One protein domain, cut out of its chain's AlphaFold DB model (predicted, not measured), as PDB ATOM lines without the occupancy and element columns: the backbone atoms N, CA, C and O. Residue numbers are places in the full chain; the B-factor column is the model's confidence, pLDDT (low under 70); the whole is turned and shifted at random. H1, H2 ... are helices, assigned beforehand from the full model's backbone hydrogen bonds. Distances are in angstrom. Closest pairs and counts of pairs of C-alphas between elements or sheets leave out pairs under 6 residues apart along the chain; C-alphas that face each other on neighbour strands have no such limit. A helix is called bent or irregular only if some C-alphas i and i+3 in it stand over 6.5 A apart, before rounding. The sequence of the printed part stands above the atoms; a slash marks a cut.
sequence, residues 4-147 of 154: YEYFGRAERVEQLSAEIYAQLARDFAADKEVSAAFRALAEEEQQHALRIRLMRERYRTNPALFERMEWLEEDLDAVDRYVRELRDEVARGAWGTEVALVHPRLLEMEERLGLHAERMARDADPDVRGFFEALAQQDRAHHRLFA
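What this domain is: This is residues 4 to 147 of the 154 residues of the protein "Rubrerythrin domain-containing protein" of Anaeromyxobacter sp. Red267 (UniProt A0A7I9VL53). Five long helices stand side by side in an up-and-down bundle, each running against the one before it; H1, H2, H6, H5 and H4 make a ring, loosely closed between H2 and H6. Short H3 lies at one end, in the connection from H2 to H4. The printed part has 144 residues with six named helices, H1 to H6 in chain order, and no named strand: all helix. It is compact, with a radius of gyration of the C-alphas of 15.4 A, and only just elongated, spanning 49 by 25 by 23 A.

How they stand to each other: Begin with H1, residues 4 to 27, which touches H2, residues 32 to 58, in a hairpin at a shallow tilt of 12 degrees; C-alphas 18 and 42 are closest, 4.2 A apart. H1 touches H4, residues 72 to 91, running the same way, with C-alphas 20 and 87 closest at 5.4 A. H4 and H5, residues 99 to 123, form a hairpin touching through residues 75 to 83 and 109 to 116 alone; C-alphas 79 and 112 are closest, 6.9 A apart. H5 and H6, residues 126 to 145, form another hairpin, C-alphas 121 and 129 being closest at 4.7 A. H6 and H2 are close but not clearly touching: closest C-alphas 48 and 135 are 7.5 A apart. H3, residues 63 to 66, touches no helix. Every O i to N i+4 pair is within hydrogen-bond range in H2 and H4, against 19 of 20 in H1, 19 of 21 in H5 and 14 of 16 in H6; H3 is too short for one.

Where its parts are: Find C-alpha 4 at (185.090, 245.608, 224.965), where H1 begins its 34.7 A. H2 spans 39.2 A, H4 28.2 A, H5 35.7 A and H6 29.8 A, ending at C-alpha 145, (200.281, 223.656, 241.904). H3 is irregular, with C-alphas 63 and 66 7.4 A apart; so is H6, with C-alphas 127 and 130 7.4 A apart, and only just H5, with C-alphas 101 and 104 6.8 A apart.

The domain as a whole: The two farthest C-alphas, of Ala 30 and Ala 64, are 49.3 A apart. The printed part has no cut and no long link, and no printed residue is under 70 in pLDDT.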
ATOM      1  N   TYR A   4     185.543 246.732 225.782       90.94
ATOM      2  CA  TYR A   4     185.090 245.608 224.965       90.94
ATOM      3  C   TYR A   4     186.252 244.908 224.244       90.94
ATOM      4  O   TYR A   4     186.297 243.677 224.190       90.94
ATOM      5  N   GLU A   5     187.197 245.678 223.702       91.38
ATOM      6  CA  GLU A   5     188.398 245.140 223.056       91.38
ATOM      7  C   GLU A   5     189.320 244.462 224.067       91.38
ATOM      8  O   GLU A   5     189.767 243.346 223.807       91.38
ATOM      9  N   TYR A   6     189.536 245.089 225.227       93.31
ATOM     10  CA  TYR A   6     190.324 244.522 226.319       93.31
ATOM     11  C   TYR A   6     189.758 243.169 226.754       93.31
ATOM     12  O   TYR A   6     190.449 242.157 226.665       93.31
ATOM     13  N   PHE A   7     188.480 243.107 227.144       95.44
ATOM     14  CA  PHE A   7     187.895 241.845 227.594       95.44
ATOM     15  C   PHE A   7     187.855 240.810 226.472       95.44
ATOM     16  O   PHE A   7     188.086 239.634 226.719       95.44
ATOM     17  N   GLY A   8     187.626 241.222 225.221       95.69
ATOM     18  CA  GLY A   8     187.700 240.304 224.087       95.69
ATOM     19  C   GLY A   8     189.094 239.715 223.872       95.69
ATOM     20  O   GLY A   8     189.207 238.620 223.325       95.69
ATOM     21  N   ARG A   9     190.151 240.426 224.262       96.12
ATOM     22  CA  ARG A   9     191.534 239.948 224.216       96.12
ATOM     23  C   ARG A   9     191.890 239.090 225.418       96.12
ATOM     24  O   ARG A   9     192.409 238.004 225.204       96.12
ATOM     25  N   ALA A  10     191.544 239.523 226.625       96.81
ATOM     26  CA  ALA A  10     191.721 238.728 227.835       96.81
ATOM     27  C   ALA A  10     190.980 237.379 227.723       96.81
ATOM     28  O   ALA A  10     191.555 236.338 227.993       96.81
ATOM     29  N   GLU A  11     189.763 237.366 227.163       98.25
ATOM     30  CA  GLU A  11     189.020 236.135 226.850       98.25
ATOM     31  C   GLU A  11     189.831 235.180 225.960       98.25
ATOM     32  O   GLU A  11     189.802 233.968 226.163       98.25
ATOM     33  N   ARG A  12     190.539 235.713 224.957       98.12
ATOM     34  CA  ARG A  12     191.375 234.897 224.066       98.12
ATOM     35  C   ARG A  12     192.613 234.366 224.770       98.12
ATOM     36  O   ARG A  12     193.027 233.262 224.444       98.12
ATOM     37  N   VAL A  13     193.193 235.134 225.690       98.25
ATOM     38  CA  VAL A  13     194.325 234.681 226.503       98.25
ATOM     39  C   VAL A  13     193.919 233.441 227.300       98.25
ATOM     40  O   VAL A  13     194.548 232.405 227.118       98.25
ATOM     41  N   GLU A  14     192.799 233.483 228.027       98.31
ATOM     42  CA  GLU A  14     192.334 232.310 228.790       98.31
ATOM     43  C   GLU A  14     191.977 231.121 227.891       98.31
ATOM     44  O   GLU A  14     192.240 229.967 228.220       98.31
ATOM     45  N   GLN A  15     191.415 231.374 226.704       98.69
ATOM     46  CA  GLN A  15     191.168 230.304 225.731       98.69
ATOM     47  C   GLN A  15     192.467 229.630 225.279       98.69
ATOM     48  O   GLN A  15     192.503 228.407 225.147       98.69
ATOM     49  N   LEU A  16     193.532 230.401 225.056       98.50
ATOM     50  CA  LEU A  16     194.833 229.848 224.689       98.50
ATOM     51  C   LEU A  16     195.464 229.078 225.855       98.50
ATOM     52  O   LEU A  16     195.997 227.993 225.623       98.50
ATOM     53  N   SER A  17     195.347 229.570 227.091       98.25
ATOM     54  CA  SER A  17     195.765 228.841 228.298       98.25
ATOM     55  C   SER A  17     195.022 227.504 228.421       98.25
ATOM     56  O   SER A  17     195.642 226.451 228.588       98.25
ATOM     57  N   ALA A  18     193.702 227.500 228.203       98.44
ATOM     58  CA  ALA A  18     192.901 226.278 228.167       98.44
ATOM     59  C   ALA A  18     193.362 225.302 227.070       98.44
ATOM     60  O   ALA A  18     193.414 224.091 227.290       98.44
ATOM     61  N   GLU A  19     193.697 225.806 225.877       98.50
ATOM     62  CA  GLU A  19     194.228 224.992 224.778       98.50
ATOM     63  C   GLU A  19     195.580 224.358 225.126       98.50
ATOM     64  O   GLU A  19     195.776 223.172 224.838       98.50
ATOM     65  N   ILE A  20     196.480 225.119 225.761       98.31
ATOM     66  CA  ILE A  20     197.777 224.634 226.254       98.31
ATOM     67  C   ILE A  20     197.548 223.476 227.223       98.31
ATOM     68  O   ILE A  20     198.036 222.369 226.985       98.31
ATOM     69  N   TYR A  21     196.741 223.689 228.263       98.19
ATOM     70  CA  TYR A  21     196.458 222.661 229.260       98.19
ATOM     71  C   TYR A  21     195.766 221.435 228.663       98.19
ATOM     72  O   TYR A  21     196.148 220.299 228.949       98.19
ATOM     73  N   ALA A  22     194.812 221.624 227.752       98.31
ATOM     74  CA  ALA A  22     194.152 220.514 227.079       98.31
ATOM     75  C   ALA A  22     195.114 219.706 226.191       98.31
ATOM     76  O   ALA A  22     194.950 218.488 226.068       98.31
ATOM     77  N   GLN A  23     196.093 220.351 225.548       97.94
ATOM     78  CA  GLN A  23     197.117 219.657 224.768       97.94
ATOM     79  C   GLN A  23     198.086 218.899 225.675       97.94
ATOM     80  O   GLN A  23     198.291 217.708 225.454       97.94
ATOM     81  N   LEU A  24     198.571 219.515 226.754       97.00
ATOM     82  CA  LEU A  24     199.419 218.833 227.735       97.00
ATOM     83  C   LEU A  24     198.698 217.636 228.368       97.00
ATOM     84  O   LEU A  24     199.269 216.556 228.494       97.00
ATOM     85  N   ALA A  25     197.404 217.748 228.663       96.94
ATOM     86  CA  ALA A  25     196.609 216.612 229.120       96.94
ATOM     87  C   ALA A  25     196.610 215.428 228.132       96.94
ATOM     88  O   ALA A  25     196.515 214.274 228.564       96.94
ATOM     89  N   ARG A  26     196.682 215.689 226.818       97.38
ATOM     90  CA  ARG A  26     196.802 214.649 225.781       97.38
ATOM     91  C   ARG A  26     198.217 214.085 225.717       97.38
ATOM     92  O   ARG A  26     198.363 212.866 225.665       97.38
ATOM     93  N   ASP A  27     199.229 214.943 225.767       96.00
ATOM     94  CA  ASP A  27     200.636 214.538 225.672       96.00
ATOM     95  C   ASP A  27     201.047 213.667 226.871       96.00
ATOM     96  O   ASP A  27     201.726 212.652 226.715       96.00
ATOM     97  N   PHE A  28     200.530 213.982 228.060       95.81
ATOM     98  CA  PHE A  28     200.741 213.223 229.293       95.81
ATOM     99  C   PHE A  28     199.745 212.067 229.488       95.81
ATOM    100  O   PHE A  28     199.609 211.558 230.592       95.81
ATOM    101  N   ALA A  29     199.045 211.586 228.451       96.38
ATOM    102  CA  ALA A  29     197.994 210.566 228.607       96.38
ATOM    103  C   ALA A  29     198.447 209.235 229.251       96.38
ATOM    104  O   ALA A  29     197.594 208.464 229.719       96.38
ATOM    105  N   ALA A  30     199.751 208.941 229.254       95.50
ATOM    106  CA  ALA A  30     200.337 207.793 229.945       95.50
ATOM    107  C   ALA A  30     200.389 207.978 231.475       95.50
ATOM    108  O   ALA A  30     200.218 207.002 232.203       95.50
ATOM    109  N   ASP A  31     200.546 209.215 231.952       95.44
ATOM    110  CA  ASP A  31     200.497 209.588 233.364       95.44
ATOM    111  C   ASP A  31     199.093 210.110 233.705       95.44
ATOM    112  O   ASP A  31     198.702 211.229 233.365       95.44
ATOM    113  N   LYS A  32     198.280 209.261 234.340       94.88
ATOM    114  CA  LYS A  32     196.863 209.571 234.585       94.88
ATOM    115  C   LYS A  32     196.657 210.711 235.571       94.88
ATOM    116  O   LYS A  32     195.671 211.429 235.423       94.88
ATOM    117  N   GLU A  33     197.548 210.866 236.542       93.75
ATOM    118  CA  GLU A  33     197.436 211.909 237.558       93.75
ATOM    119  C   GLU A  33     197.770 213.271 236.948       93.75
ATOM    120  O   GLU A  33     196.952 214.190 237.006       93.75
ATOM    121  N   VAL A  34     198.901 213.361 236.240       93.06
ATOM    122  CA  VAL A  34     199.315 214.589 235.546       93.06
ATOM    123  C   VAL A  34     198.314 214.970 234.450       93.06
ATOM    124  O   VAL A  34     197.897 216.125 234.354       93.06
ATOM    125  N   SER A  35     197.854 213.998 233.654       95.19
ATOM    126  CA  SER A  35     196.827 214.232 232.631       95.19
ATOM    127  C   SER A  35     195.525 214.762 233.239       95.19
ATOM    128  O   SER A  35     194.912 215.663 232.665       95.19
ATOM    129  N   ALA A  36     195.092 214.236 234.390       95.62
ATOM    130  CA  ALA A  36     193.884 214.705 235.068       95.62
ATOM    131  C   ALA A  36     194.042 216.132 235.612       95.62
ATOM    132  O   ALA A  36     193.130 216.937 235.432       95.62
ATOM    133  N   ALA A  37     195.196 216.463 236.198       95.06
ATOM    134  CA  ALA A  37     195.488 217.816 236.670       95.06
ATOM    135  C   ALA A  37     195.421 218.843 235.528       95.06
ATOM    136  O   ALA A  37     194.738 219.859 235.646       95.06
ATOM    137  N   PHE A  38     196.031 218.543 234.377       96.88
ATOM    138  CA  PHE A  38     195.948 219.425 233.209       96.88
ATOM    139  C   PHE A  38     194.533 219.546 232.633       96.88
ATOM    140  O   PHE A  38     194.171 220.608 232.136       96.88
ATOM    141  N   ARG A  39     193.696 218.505 232.709       98.19
ATOM    142  CA  ARG A  39     192.283 218.628 232.302       98.19
ATOM    143  C   ARG A  39     191.509 219.561 233.218       98.19
ATOM    144  O   ARG A  39     190.765 220.388 232.707       98.19
ATOM    145  N   ALA A  40     191.701 219.438 234.530       97.19
ATOM    146  CA  ALA A  40     191.052 220.317 235.496       97.19
ATOM    147  C   ALA A  40     191.433 221.783 235.244       97.19
ATOM    148  O   ALA A  40     190.551 222.626 235.127       97.19
ATOM    149  N   LEU A  41     192.723 222.064 235.026       97.44
ATOM    150  CA  LEU A  41     193.188 223.408 234.668       97.44
ATOM    151  C   LEU A  41     192.578 223.905 233.353       97.44
ATOM    152  O   LEU A  41     192.071 225.017 233.291       97.44
ATOM    153  N   ALA A  42     192.526 223.066 232.314       98.31
ATOM    154  CA  ALA A  42     191.885 223.442 231.055       98.31
ATOM    155  C   ALA A  42     190.394 223.794 231.225       98.31
ATOM    156  O   ALA A  42     189.891 224.696 230.555       98.31
ATOM    157  N   GLU A  43     189.677 223.080 232.094       98.25
ATOM    158  CA  GLU A  43     188.278 223.366 232.420       98.25
ATOM    159  C   GLU A  43     188.133 224.671 233.213       98.25
ATOM    160  O   GLU A  43     187.220 225.453 232.938       98.25
ATOM    161  N   GLU A  44     189.033 224.939 234.159       97.88
ATOM    162  CA  GLU A  44     189.070 226.193 234.918       97.88
ATOM    163  C   GLU A  44     189.334 227.399 234.003       97.88
ATOM    164  O   GLU A  44     188.570 228.367 234.043       97.88
ATOM    165  N   GLU A  45     190.287 227.308 233.073       98.19
ATOM    166  CA  GLU A  45     190.548 228.387 232.111       98.19
ATOM    167  C   GLU A  45     189.380 228.641 231.152       98.19
ATOM    168  O   GLU A  45     189.066 229.780 230.792       98.19
ATOM    169  N   GLN A  46     188.635 227.596 230.780       98.56
ATOM    170  CA  GLN A  46     187.388 227.784 230.035       98.56
ATOM    171  C   GLN A  46     186.350 228.560 230.856       98.56
ATOM    172  O   GLN A  46     185.621 229.392 230.303       98.56
ATOM    173  N   GLN A  47     186.276 228.329 232.168       98.06
ATOM    174  CA  GLN A  47     185.396 229.095 233.051       98.06
ATOM    175  C   GLN A  47     185.857 230.553 233.178       98.06
ATOM    176  O   GLN A  47     185.006 231.450 233.163       98.06
ATOM    177  N   HIS A  48     187.165 230.814 233.249       97.75
ATOM    178  CA  HIS A  48     187.726 232.167 233.211       97.75
ATOM    179  C   HIS A  48     187.335 232.891 231.919       97.75
ATOM    180  O   HIS A  48     186.700 233.950 231.979       97.75
ATOM    181  N   ALA A  49     187.562 232.269 230.758       98.38
ATOM    182  CA  ALA A  49     187.171 232.812 229.457       98.38
ATOM    183  C   ALA A  49     185.673 233.162 229.391       98.38
ATOM    184  O   ALA A  49     185.288 234.240 228.927       98.38
ATOM    185  N   LEU A  50     184.803 232.272 229.885       98.25
ATOM    186  CA  LEU A  50     183.358 232.511 229.932       98.25
ATOM    187  C   LEU A  50     182.998 233.695 230.833       98.25
ATOM    188  O   LEU A  50     182.165 234.522 230.457       98.25
ATOM    189  N   ARG A  51     183.623 233.815 232.006       98.00
ATOM    190  CA  ARG A  51     183.382 234.942 232.917       98.00
ATOM    191  C   ARG A  51     183.856 236.260 232.311       98.00
ATOM    192  O   ARG A  51     183.112 237.238 232.365       98.00
ATOM    193  N   ILE A  52     185.022 236.282 231.665       97.62
ATOM    194  CA  ILE A  52     185.511 237.460 230.938       97.62
ATOM    195  C   ILE A  52     184.552 237.835 229.804       97.62
ATOM    196  O   ILE A  52     184.227 239.011 229.642       97.62
ATOM    197  N   ARG A  53     184.020 236.859 229.059       98.00
ATOM    198  CA  ARG A  53     182.997 237.114 228.034       98.00
ATOM    199  C   ARG A  53     181.751 237.782 228.621       98.00
ATOM    200  O   ARG A  53     181.212 238.704 228.014       98.00
ATOM    201  N   LEU A  54     181.298 237.368 229.805       97.31
ATOM    202  CA  LEU A  54     180.172 238.029 230.476       97.31
ATOM    203  C   LEU A  54     180.507 239.483 230.839       97.31
ATOM    204  O   LEU A  54     179.660 240.358 230.666       97.31
ATOM    205  N   MET A  55     181.738 239.761 231.278       96.00
ATOM    206  CA  MET A  55     182.207 241.130 231.535       96.00
ATOM    207  C   MET A  55     182.245 241.959 230.247       96.00
ATOM    208  O   MET A  55     181.747 243.086 230.222       96.00
ATOM    209  N   ARG A  56     182.747 241.377 229.155       95.25
ATOM    210  CA  ARG A  56     182.766 241.990 227.823       95.25
ATOM    211  C   ARG A  56     181.379 242.431 227.371       95.25
ATOM    212  O   ARG A  56     181.225 243.561 226.917       95.25
ATOM    213  N   GLU A  57     180.380 241.558 227.491       95.69
ATOM    214  CA  GLU A  57     179.008 241.889 227.092       95.69
ATOM    215  C   GLU A  57     178.360 242.892 228.054       95.69
ATOM    216  O   GLU A  57     177.716 243.840 227.605       95.69
ATOM    217  N   ARG A  58     178.590 242.752 229.367       94.88
ATOM    218  CA  ARG A  58     178.070 243.682 230.383       94.88
ATOM    219  C   ARG A  58     178.573 245.112 230.182       94.88
ATOM    220  O   ARG A  58     177.801 246.053 230.339       94.88
ATOM    221  N   TYR A  59     179.849 245.277 229.845       92.31
ATOM    222  CA  TYR A  59     180.504 246.583 229.723       92.31
ATOM    223  C   TYR A  59     180.736 247.017 228.273       92.31
ATOM    224  O   TYR A  59     181.485 247.957 228.019       92.31
ATOM    225  N   ARG A  60     180.058 246.382 227.309       91.44
ATOM    226  CA  ARG A  60     180.228 246.621 225.867       91.44
ATOM    227  C   ARG A  60     180.137 248.092 225.460       91.44
ATOM    228  O   ARG A  60     180.831 248.517 224.542       91.44
ATOM    229  N   THR A  61     179.260 248.852 226.109       88.62
ATOM    230  CA  THR A  61     178.995 250.265 225.805       88.62
ATOM    231  C   THR A  61     179.601 251.219 226.832       88.62
ATOM    232  O   THR A  61     179.269 252.401 226.800       88.62
ATOM    233  N   ASN A  62     180.434 250.735 227.762       86.31
ATOM    234  CA  ASN A  62     181.069 251.570 228.777       86.31
ATOM    235  C   ASN A  62     182.510 251.920 228.355       86.31
ATOM    236  O   ASN A  62     183.409 251.095 228.534       86.31
ATOM    237  N   PRO A  63     182.754 253.120 227.795       74.56
ATOM    238  CA  PRO A  63     184.096 253.531 227.388       74.56
ATOM    239  C   PRO A  63     185.017 253.823 228.582       74.56
ATOM    240  O   PRO A  63     186.227 253.679 228.443       74.56
ATOM    241  N   ALA A  64     184.456 254.150 229.752       81.25
ATOM    242  CA  ALA A  64     185.186 254.713 230.886       81.25
ATOM    243  C   ALA A  64     185.925 253.701 231.768       81.25
ATOM    244  O   ALA A  64     186.760 254.097 232.579       81.25
ATOM    245  N   LEU A  65     185.672 252.402 231.591       83.62
ATOM    246  CA  LEU A  65     186.152 251.349 232.497       83.62
ATOM    247  C   LEU A  65     187.680 251.324 232.683       83.62
ATOM    248  O   LEU A  65     188.166 250.926 233.737       83.62
ATOM    249  N   PHE A  66     188.426 251.730 231.650       82.06
ATOM    250  CA  PHE A  66     189.891 251.685 231.618       82.06
ATOM    251  C   PHE A  66     190.530 252.986 231.106       82.06
ATOM    252  O   PHE A  66     191.696 252.990 230.722       82.06
ATOM    253  N   GLU A  67     189.796 254.106 231.107       74.12
ATOM    254  CA  GLU A  67     190.229 255.383 230.501       74.12
ATOM    255  C   GLU A  67     191.562 255.939 231.036       74.12
ATOM    256  O   GLU A  67     192.152 256.818 230.416       74.12
ATOM    257  N   ARG A  68     192.055 255.446 232.179       74.69
ATOM    258  CA  ARG A  68     193.265 255.946 232.854       74.69
ATOM    259  C   ARG A  68     194.439 254.967 232.850       74.69
ATOM    260  O   ARG A  68     195.422 255.200 233.548       74.69
ATOM    261  N   MET A  69     194.336 253.867 232.110       80.56
ATOM    262  CA  MET A  69     195.332 252.795 232.129       80.56
ATOM    263  C   MET A  69     196.157 252.806 230.840       80.56
ATOM    264  O   MET A  69     195.992 251.948 229.979       80.56
ATOM    265  N   GLU A  70     197.056 253.784 230.701       81.38
ATOM    266  CA  GLU A  70     197.916 253.925 229.508       81.38
ATOM    267  C   GLU A  70     198.791 252.683 229.255       81.38
ATOM    268  O   GLU A  70     199.067 252.337 228.113       81.38
ATOM    269  N   TRP A  71     199.157 251.963 230.318       85.50
ATOM    270  CA  TRP A  71     199.960 250.737 230.266       85.50
ATOM    271  C   TRP A  71     199.177 249.488 229.828       85.50
ATOM    272  O   TRP A  71     199.779 248.459 229.525       85.50
ATOM    273  N   LEU A  72     197.842 249.549 229.818       86.69
ATOM    274  CA  LEU A  72     196.973 248.377 229.683       86.69
ATOM    275  C   LEU A  72     197.168 247.635 228.363       86.69
ATOM    276  O   LEU A  72     197.128 246.406 228.312       86.69
ATOM    277  N   GLU A  73     197.317 248.398 227.285       87.69
ATOM    278  CA  GLU A  73     197.430 247.849 225.939       87.69
ATOM    279  C   GLU A  73     198.755 247.115 225.754       87.69
ATOM    280  O   GLU A  73     198.752 245.977 225.291       87.69
ATOM    281  N   GLU A  74     199.858 247.714 226.201       89.56
ATOM    282  CA  GLU A  74     201.196 247.124 226.113       89.56
ATOM    283  C   GLU A  74     201.334 245.866 226.980       89.56
ATOM    284  O   GLU A  74     201.917 244.869 226.549       89.56
ATOM    285  N   ASP A  75     200.773 245.892 228.191       92.19
ATOM    286  CA  ASP A  75     200.820 244.766 229.124       92.19
ATOM    287  C   ASP A  75     200.017 243.570 228.589       92.19
ATOM    288  O   ASP A  75     200.535 242.455 228.512       92.19
ATOM    289  N   LEU A  76     198.789 243.806 228.107       93.62
ATOM    290  CA  LEU A  76     197.976 242.746 227.509       93.62
ATOM    291  C   LEU A  76     198.559 242.240 226.181       93.62
ATOM    292  O   LEU A  76     198.487 241.044 225.905       93.62
ATOM    293  N   ASP A  77     199.153 243.116 225.365       94.19
ATOM    294  CA  ASP A  77     199.903 242.736 224.159       94.19
ATOM    295  C   ASP A  77     201.025 241.751 224.471       94.19
ATOM    296  O   ASP A  77     201.199 240.756 223.760       94.19
ATOM    297  N   ALA A  78     201.800 242.038 225.517       94.94
ATOM    298  CA  ALA A  78     202.922 241.207 225.923       94.94
ATOM    299  C   ALA A  78     202.453 239.826 226.403       94.94
ATOM    300  O   ALA A  78     203.039 238.815 226.011       94.94
ATOM    301  N   VAL A  79     201.378 239.780 227.196       95.81
ATOM    302  CA  VAL A  79     200.774 238.532 227.688       95.81
ATOM    303  C   VAL A  79     200.186 237.709 226.537       95.81
ATOM    304  O   VAL A  79     200.540 236.544 226.379       95.81
ATOM    305  N   ASP A  80     199.356 238.311 225.679       97.12
ATOM    306  CA  ASP A  80     198.726 237.646 224.524       97.12
ATOM    307  C   ASP A  80     199.776 237.070 223.565       97.12
ATOM    308  O   ASP A  80     199.668 235.920 223.138       97.12
ATOM    309  N   ARG A  81     200.841 237.825 223.268       97.50
ATOM    310  CA  ARG A  81     201.946 237.331 222.436       97.50
ATOM    311  C   ARG A  81     202.641 236.132 223.074       97.50
ATOM    312  O   ARG A  81     202.820 235.119 222.405       97.50
ATOM    313  N   TYR A  82     202.997 236.242 224.350       97.50
ATOM    314  CA  TYR A  82     203.698 235.184 225.071       97.50
ATOM    315  C   TYR A  82     202.880 233.886 225.115       97.50
ATOM    316  O   TYR A  82     203.384 232.824 224.756       97.50
ATOM    317  N   VAL A  83     201.591 233.959 225.463       97.75
ATOM    318  CA  VAL A  83     200.730 232.767 225.543       97.75
ATOM    319  C   VAL A  83     200.516 232.134 224.162       97.75
ATOM    320  O   VAL A  83     200.518 230.909 224.042       97.75
ATOM    321  N   ARG A  84     200.409 232.931 223.087       98.12
ATOM    322  CA  ARG A  84     200.370 232.402 221.708       98.12
ATOM    323  C   ARG A  84     201.632 231.629 221.348       98.12
ATOM    324  O   ARG A  84     201.532 230.550 220.769       98.12
ATOM    325  N   GLU A  85     202.798 232.175 221.684       97.56
ATOM    326  CA  GLU A  85     204.084 231.525 221.427       97.56
ATOM    327  C   GLU A  85     204.166 230.177 222.154       97.56
ATOM    328  O   GLU A  85     204.443 229.161 221.511       97.56
ATOM    329  N   LEU A  86     203.815 230.130 223.447       96.88
ATOM    330  CA  LEU A  86     203.773 228.873 224.205       96.88
ATOM    331  C   LEU A  86     202.783 227.873 223.601       96.88
ATOM    332  O   LEU A  86     203.114 226.701 223.424       96.88
ATOM    333  N   ARG A  87     201.582 228.328 223.233       97.69
ATOM    334  CA  ARG A  87     200.571 227.480 222.595       97.69
ATOM    335  C   ARG A  87     201.101 226.856 221.308       97.69
ATOM    336  O   ARG A  87     200.903 225.663 221.087       97.69
ATOM    337  N   ASP A  88     201.784 227.625 220.465       97.31
ATOM    338  CA  ASP A  88     202.351 227.123 219.212       97.31
ATOM    339  C   ASP A  88     203.552 226.191 219.433       97.31
ATOM    340  O   ASP A  88     203.773 225.254 218.660       97.31
ATOM    341  N   GLU A  89     204.341 226.395 220.487       96.50
ATOM    342  CA  GLU A  89     205.365 225.436 220.905       96.50
ATOM    343  C   GLU A  89     204.761 224.100 221.349       96.50
ATOM    344  O   GLU A  89     205.187 223.045 220.866       96.50
ATOM    345  N   VAL A  90     203.746 224.145 222.214       95.75
ATOM    346  CA  VAL A  90     203.040 222.963 222.722       95.75
ATOM    347  C   VAL A  90     202.346 222.222 221.579       95.75
ATOM    348  O   VAL A  90     202.512 221.013 221.437       95.75
ATOM    349  N   ALA A  91     201.666 222.934 220.676       94.19
ATOM    350  CA  ALA A  91     201.014 222.342 219.506       94.19
ATOM    351  C   ALA A  91     201.995 221.642 218.544       94.19
ATOM    352  O   ALA A  91     201.610 220.708 217.839       94.19
ATOM    353  N   ARG A  92     203.265 222.068 218.512       95.56
ATOM    354  CA  ARG A  92     204.338 221.416 217.738       95.56
ATOM    355  C   ARG A  92     205.052 220.299 218.507       95.56
ATOM    356  O   ARG A  92     205.985 219.710 217.966       95.56
ATOM    357  N   GLY A  93     204.651 220.013 219.746       92.06
ATOM    358  CA  GLY A  93     205.271 218.998 220.598       92.06
ATOM    359  C   GLY A  93     206.660 219.385 221.116       92.06
ATOM    360  O   GLY A  93     207.440 218.512 221.489       92.06
ATOM    361  N   ALA A  94     207.000 220.679 221.145       91.56
ATOM    362  CA  ALA A  94     208.349 221.150 221.481       91.56
ATOM    363  C   ALA A  94     208.737 220.954 222.961       91.56
ATOM    364  O   ALA A  94     209.875 221.218 223.349       91.56
ATOM    365  N   TRP A  95     207.787 220.558 223.810       91.06
ATOM    366  CA  TRP A  95     207.975 220.463 225.257       91.06
ATOM    367  C   TRP A  95     208.211 219.025 225.742       91.06
ATOM    368  O   TRP A  95     208.670 218.827 226.865       91.06
ATOM    369  N   GLY A  96     207.961 218.026 224.887       89.44
ATOM    370  CA  GLY A  96     208.055 216.617 225.261       89.44
ATOM    371  C   GLY A  96     207.005 216.206 226.299       89.44
ATOM    372  O   GLY A  96     205.968 216.846 226.446       89.44
ATOM    373  N   THR A  97     207.273 215.109 227.004       88.62
ATOM    374  CA  THR A  97     206.358 214.486 227.983       88.62
ATOM    375  C   THR A  97     207.000 214.319 229.359       88.62
ATOM    376  O   THR A  97     206.536 213.548 230.197       88.62
ATOM    377  N   GLU A  98     208.080 215.053 229.616       87.88
ATOM    378  CA  GLU A  98     208.737 215.082 230.917       87.88
ATOM    379  C   GLU A  98     208.257 216.303 231.701       87.88
ATOM    380  O   GLU A  98     208.473 217.444 231.288       87.88
ATOM    381  N   VAL A  99     207.639 216.072 232.865       85.31
ATOM    382  CA  VAL A  99     207.117 217.151 233.726       85.31
ATOM    383  C   VAL A  99     208.209 218.173 234.047       85.31
ATOM    384  O   VAL A  99     207.954 219.371 234.005       85.31
ATOM    385  N   ALA A 100     209.444 217.722 234.286       86.88
ATOM    386  CA  ALA A 100     210.577 218.591 234.605       86.88
ATOM    387  C   ALA A 100     210.904 219.628 233.509       86.88
ATOM    388  O   ALA A 100     211.446 220.683 233.825       86.88
ATOM    389  N   LEU A 101     210.572 219.349 232.242       86.50
ATOM    390  CA  LEU A 101     210.797 220.265 231.116       86.50
ATOM    391  C   LEU A 101     209.638 221.249 230.925       86.50
ATOM    392  O   LEU A 101     209.852 222.400 230.548       86.50
ATOM    393  N   VAL A 102     208.415 220.794 231.193       91.06
ATOM    394  CA  VAL A 102     207.173 221.565 231.029       91.06
ATOM    395  C   VAL A 102     206.970 222.545 232.183       91.06
ATOM    396  O   VAL A 102     206.574 223.692 231.991       91.06
ATOM    397  N   HIS A 103     207.270 222.092 233.394       91.06
ATOM    398  CA  HIS A 103     206.913 222.765 234.632       91.06
ATOM    399  C   HIS A 103     207.472 224.193 234.773       91.06
ATOM    400  O   HIS A 103     206.691 225.081 235.105       91.06
ATOM    401  N   PRO A 104     208.757 224.491 234.478       91.88
ATOM    402  CA  PRO A 104     209.262 225.864 234.568       91.88
ATOM    403  C   PRO A 104     208.559 226.838 233.613       91.88
ATOM    404  O   PRO A 104     208.378 228.001 233.954       91.88
ATOM    405  N   ARG A 105     208.149 226.362 232.430       93.94
ATOM    406  CA  ARG A 105     207.459 227.184 231.425       93.94
ATOM    407  C   ARG A 105     206.025 227.488 231.842       93.94
ATOM    408  O   ARG A 105     205.577 228.617 231.687       93.94
ATOM    409  N   LEU A 106     205.329 226.499 232.406       94.25
ATOM    410  CA  LEU A 106     204.001 226.716 232.984       94.25
ATOM    411  C   LEU A 106     204.056 227.673 234.170       94.25
ATOM    412  O   LEU A 106     203.231 228.570 234.253       94.25
ATOM    413  N   LEU A 107     205.054 227.532 235.045       93.25
ATOM    414  CA  LEU A 107     205.225 228.439 236.176       93.25
ATOM    415  C   LEU A 107     205.388 229.895 235.715       93.25
ATOM    416  O   LEU A 107     204.736 230.780 236.255       93.25
ATOM    417  N   GLU A 108     206.212 230.133 234.689       94.88
ATOM    418  CA  GLU A 108     206.391 231.469 234.111       94.88
ATOM    419  C   GLU A 108     205.104 231.999 233.455       94.88
ATOM    420  O   GLU A 108     204.783 233.182 233.586       94.88
ATOM    421  N   MET A 109     204.346 231.136 232.772       95.44
ATOM    422  CA  MET A 109     203.044 231.495 232.205       95.44
ATOM    423  C   MET A 109     202.059 231.936 233.282       95.44
ATOM    424  O   MET A 109     201.522 233.039 233.190       95.44
ATOM    425  N   GLU A 110     201.886 231.122 234.320       95.12
ATOM    426  CA  GLU A 110     200.993 231.410 235.444       95.12
ATOM    427  C   GLU A 110     201.407 232.672 236.205       95.12
ATOM    428  O   GLU A 110     200.565 233.483 236.586       95.12
ATOM    429  N   GLU A 111     202.711 232.894 236.385       93.81
ATOM    430  CA  GLU A 111     203.214 234.121 237.002       93.81
ATOM    431  C   GLU A 111     202.840 235.358 236.174       93.81
ATOM    432  O   GLU A 111     202.348 236.346 236.721       93.81
ATOM    433  N   ARG A 112     203.014 235.319 234.848       95.00
ATOM    434  CA  ARG A 112     202.674 236.451 233.968       95.00
ATOM    435  C   ARG A 112     201.171 236.733 233.936       95.00
ATOM    436  O   ARG A 112     200.789 237.903 233.992       95.00
ATOM    437  N   LEU A 113     200.340 235.693 233.866       93.88
ATOM    438  CA  LEU A 113     198.878 235.814 233.900       93.88
ATOM    439  C   LEU A 113     198.404 236.389 235.240       93.88
ATOM    440  O   LEU A 113     197.720 237.416 235.266       93.88
ATOM    441  N   GLY A 114     198.883 235.822 236.350       93.31
ATOM    442  CA  GLY A 114     198.556 236.302 237.690       93.31
ATOM    443  C   GLY A 114     198.987 237.753 237.919       93.31
ATOM    444  O   GLY A 114     198.205 238.555 238.429       93.31
ATOM    445  N   LEU A 115     200.193 238.139 237.485       93.56
ATOM    446  CA  LEU A 115     200.668 239.526 237.580       93.56
ATOM    447  C   LEU A 115     199.807 240.496 236.758       93.56
ATOM    448  O   LEU A 115     199.561 241.616 237.213       93.56
ATOM    449  N   HIS A 116     199.336 240.088 235.576       93.69
ATOM    450  CA  HIS A 116     198.405 240.889 234.781       93.69
ATOM    451  C   HIS A 116     197.095 241.117 235.549       93.69
ATOM    452  O   HIS A 116     196.690 242.263 235.762       93.69
ATOM    453  N   ALA A 117     196.473 240.044 236.047       94.06
ATOM    454  CA  ALA A 117     195.231 240.124 236.812       94.06
ATOM    455  C   ALA A 117     195.383 240.956 238.104       94.06
ATOM    456  O   ALA A 117     194.502 241.746 238.444       94.06
ATOM    457  N   GLU A 118     196.519 240.862 238.802       93.50
ATOM    458  CA  GLU A 118     196.821 241.676 239.988       93.50
ATOM    459  C   GLU A 118     196.937 243.172 239.676       93.50
ATOM    460  O   GLU A 118     196.407 244.009 240.415       93.50
ATOM    461  N   ARG A 119     197.611 243.530 238.578       92.44
ATOM    462  CA  ARG A 119     197.704 244.931 238.137       92.44
ATOM    463  C   ARG A 119     196.325 245.477 237.786       92.44
ATOM    464  O   ARG A 119     195.991 246.590 238.190       92.44
ATOM    465  N   MET A 120     195.502 244.669 237.117       93.00
ATOM    466  CA  MET A 120     194.111 245.019 236.830       93.00
ATOM    467  C   MET A 120     193.298 245.221 238.104       93.00
ATOM    468  O   MET A 120     192.612 246.228 238.232       93.00
ATOM    469  N   ALA A 121     193.410 244.325 239.083       92.62
ATOM    470  CA  ALA A 121     192.739 244.480 240.370       92.62
ATOM    471  C   ALA A 121     193.110 245.805 241.061       92.62
ATOM    472  O   ALA A 121     192.247 246.505 241.594       92.62
ATOM    473  N   ARG A 122     194.388 246.191 241.020       90.44
ATOM    474  CA  ARG A 122     194.862 247.422 241.662       90.44
ATOM    475  C   ARG A 122     194.321 248.687 240.992       90.44
ATOM    476  O   ARG A 122     193.869 249.594 241.692       90.44
ATOM    477  N   ASP A 123     194.374 248.741 239.665       88.12
ATOM    478  CA  ASP A 123     194.254 250.002 238.924       88.12
ATOM    479  C   ASP A 123     192.926 250.145 238.154       88.12
ATOM    480  O   ASP A 123     192.590 251.251 237.726       88.12
ATOM    481  N   ALA A 124     192.151 249.065 237.994       87.56
ATOM    482  CA  ALA A 124     190.872 249.111 237.290       87.56
ATOM    483  C   ALA A 124     189.776 249.846 238.076       87.56
ATOM    484  O   ALA A 124     189.846 250.052 239.300       87.56
ATOM    485  N   ASP A 125     188.722 250.203 237.340       90.88
ATOM    486  CA  ASP A 125     187.502 250.777 237.891       90.88
ATOM    487  C   ASP A 125     186.926 249.895 239.026       90.88
ATOM    488  O   ASP A 125     186.924 248.659 238.913       90.88
ATOM    489  N   PRO A 126     186.435 250.494 240.131       91.06
ATOM    490  CA  PRO A 126     185.827 249.755 241.237       91.06
ATOM    491  C   PRO A 126     184.755 248.739 240.819       91.06
ATOM    492  O   PRO A 126     184.652 247.689 241.456       91.06
ATOM    493  N   ASP A 127     184.012 248.997 239.739       91.00
ATOM    494  CA  ASP A 127     182.950 248.117 239.235       91.00
ATOM    495  C   ASP A 127     183.469 246.771 238.700       91.00
ATOM    496  O   ASP A 127     182.698 245.811 238.559       91.00
ATOM    497  N   VAL A 128     184.764 246.680 238.382       93.31
ATOM    498  CA  VAL A 128     185.407 245.454 237.878       93.31
ATOM    499  C   VAL A 128     186.588 244.981 238.709       93.31
ATOM    500  O   VAL A 128     187.037 243.852 238.527       93.31
ATOM    501  N   ARG A 129     187.052 245.778 239.674       93.81
ATOM    502  CA  ARG A 129     188.133 245.403 240.591       93.81
ATOM    503  C   ARG A 129     187.929 244.027 241.223       93.81
ATOM    504  O   ARG A 129     188.794 243.169 241.093       93.81
ATOM    505  N   GLY A 130     186.770 243.795 241.841       95.19
ATOM    506  CA  GLY A 130     186.494 242.529 242.533       95.19
ATOM    507  C   GLY A 130     186.509 241.310 241.602       95.19
ATOM    508  O   GLY A 130     186.826 240.202 242.030       95.19
ATOM    509  N   PHE A 131     186.216 241.505 240.311       96.19
ATOM    510  CA  PHE A 131     186.353 240.449 239.312       96.19
ATOM    511  C   PHE A 131     187.827 240.073 239.097       96.19
ATOM    512  O   PHE A 131     188.153 238.888 239.143       96.19
ATOM    513  N   PHE A 132     188.708 241.061 238.916       96.12
ATOM    514  CA  PHE A 132     190.141 240.820 238.725       96.12
ATOM    515  C   PHE A 132     190.838 240.326 239.996       96.12
ATOM    516  O   PHE A 132     191.733 239.497 239.905       96.12
ATOM    517  N   GLU A 133     190.403 240.760 241.183       96.00
ATOM    518  CA  GLU A 133     190.902 240.222 242.459       96.00
ATOM    519  C   GLU A 133     190.626 238.720 242.578       96.00
ATOM    520  O   GLU A 133     191.504 237.955 242.987       96.00
ATOM    521  N   ALA A 134     189.414 238.300 242.202       95.81
ATOM    522  CA  ALA A 134     189.031 236.895 242.199       95.81
ATOM    523  C   ALA A 134     189.818 236.096 241.152       95.81
ATOM    524  O   ALA A 134     190.307 235.020 241.482       95.81
ATOM    525  N   LEU A 135     189.972 236.628 239.934       95.12
ATOM    526  CA  LEU A 135     190.757 235.986 238.873       95.12
ATOM    527  C   LEU A 135     192.216 235.794 239.315       95.12
ATOM    528  O   LEU A 135     192.679 234.668 239.429       95.12
ATOM    529  N   ALA A 136     192.867 236.864 239.781       94.31
ATOM    530  CA  ALA A 136     194.231 236.808 240.303       94.31
ATOM    531  C   ALA A 136     194.398 235.808 241.462       94.31
ATOM    532  O   ALA A 136     195.455 235.206 241.646       94.31
ATOM    533  N   GLN A 137     193.372 235.636 242.305       94.88
ATOM    534  CA  GLN A 137     193.408 234.637 243.372       94.88
ATOM    535  C   GLN A 137     193.402 233.202 242.837       94.88
ATOM    536  O   GLN A 137     194.070 232.350 243.435       94.88
ATOM    537  N   GLN A 138     192.654 232.946 241.765       93.50
ATOM    538  CA  GLN A 138     192.582 231.644 241.106       93.50
ATOM    539  C   GLN A 138     193.888 231.335 240.366       93.50
ATOM    540  O   GLN A 138     194.475 230.293 240.643       93.50
ATOM    541  N   ASP A 139     194.440 232.285 239.615       91.62
ATOM    542  CA  ASP A 139     195.718 232.109 238.900       91.62
ATOM    543  C   ASP A 139     196.876 231.843 239.885       91.62
ATOM    544  O   ASP A 139     197.698 230.939 239.728       91.62
ATOM    545  N   ARG A 140     196.897 232.538 241.036       90.00
ATOM    546  CA  ARG A 140     197.849 232.223 242.123       90.00
ATOM    547  C   ARG A 140     197.664 230.821 242.702       90.00
ATOM    548  O   ARG A 140     198.580 230.293 243.341       90.00
ATOM    549  N   ALA A 141     196.466 230.244 242.632       90.88
ATOM    550  CA  ALA A 141     196.251 228.860 243.039       90.88
ATOM    551  C   ALA A 141     196.871 227.899 242.016       90.88
ATOM    552  O   ALA A 141     197.552 226.969 242.443       90.88
ATOM    553  N   HIS A 142     196.747 228.180 240.717       90.50
ATOM    554  CA  HIS A 142     197.401 227.417 239.646       90.50
ATOM    555  C   HIS A 142     198.916 227.465 239.759       90.50
ATOM    556  O   HIS A 142     199.556 226.421 239.851       90.50
ATOM    557  N   HIS A 143     199.486 228.663 239.912       87.88
ATOM    558  CA  HIS A 143     200.918 228.835 240.152       87.88
ATOM    559  C   HIS A 143     201.406 227.981 241.333       87.88
ATOM    560  O   HIS A 143     202.485 227.396 241.291       87.88
ATOM    561  N   ARG A 144     200.616 227.867 242.410       86.38
ATOM    562  CA  ARG A 144     200.973 227.052 243.585       86.38
ATOM    563  C   ARG A 144     200.950 225.546 243.329       86.38
ATOM    564  O   ARG A 144     201.650 224.841 244.048       86.38
ATOM    565  N   LEU A 145     200.212 225.061 242.330       84.12
ATOM    566  CA  LEU A 145     200.281 223.656 241.904       84.12
ATOM    567  C   LEU A 145     201.639 223.326 241.273       84.12
ATOM    568  O   LEU A 145     202.099 222.192 241.371       84.12
ATOM    569  N   PHE A 146     202.284 224.329 240.674       79.31
ATOM    570  CA  PHE A 146     203.603 224.232 240.049       79.31
ATOM    571  C   PHE A 146     204.718 224.866 240.896       79.31
ATOM    572  O   PHE A 146     205.877 224.913 240.499       79.31
ATOM    573  N   ALA A 147     204.426 225.406 242.074       72.75
ATOM    574  CA  ALA A 147     205.481 225.904 242.940       72.75
ATOM    575  C   ALA A 147     206.093 224.714 243.694       72.75
ATOM    576  O   ALA A 147     205.350 223.864 244.196       72.75
TER     577      ALA A 147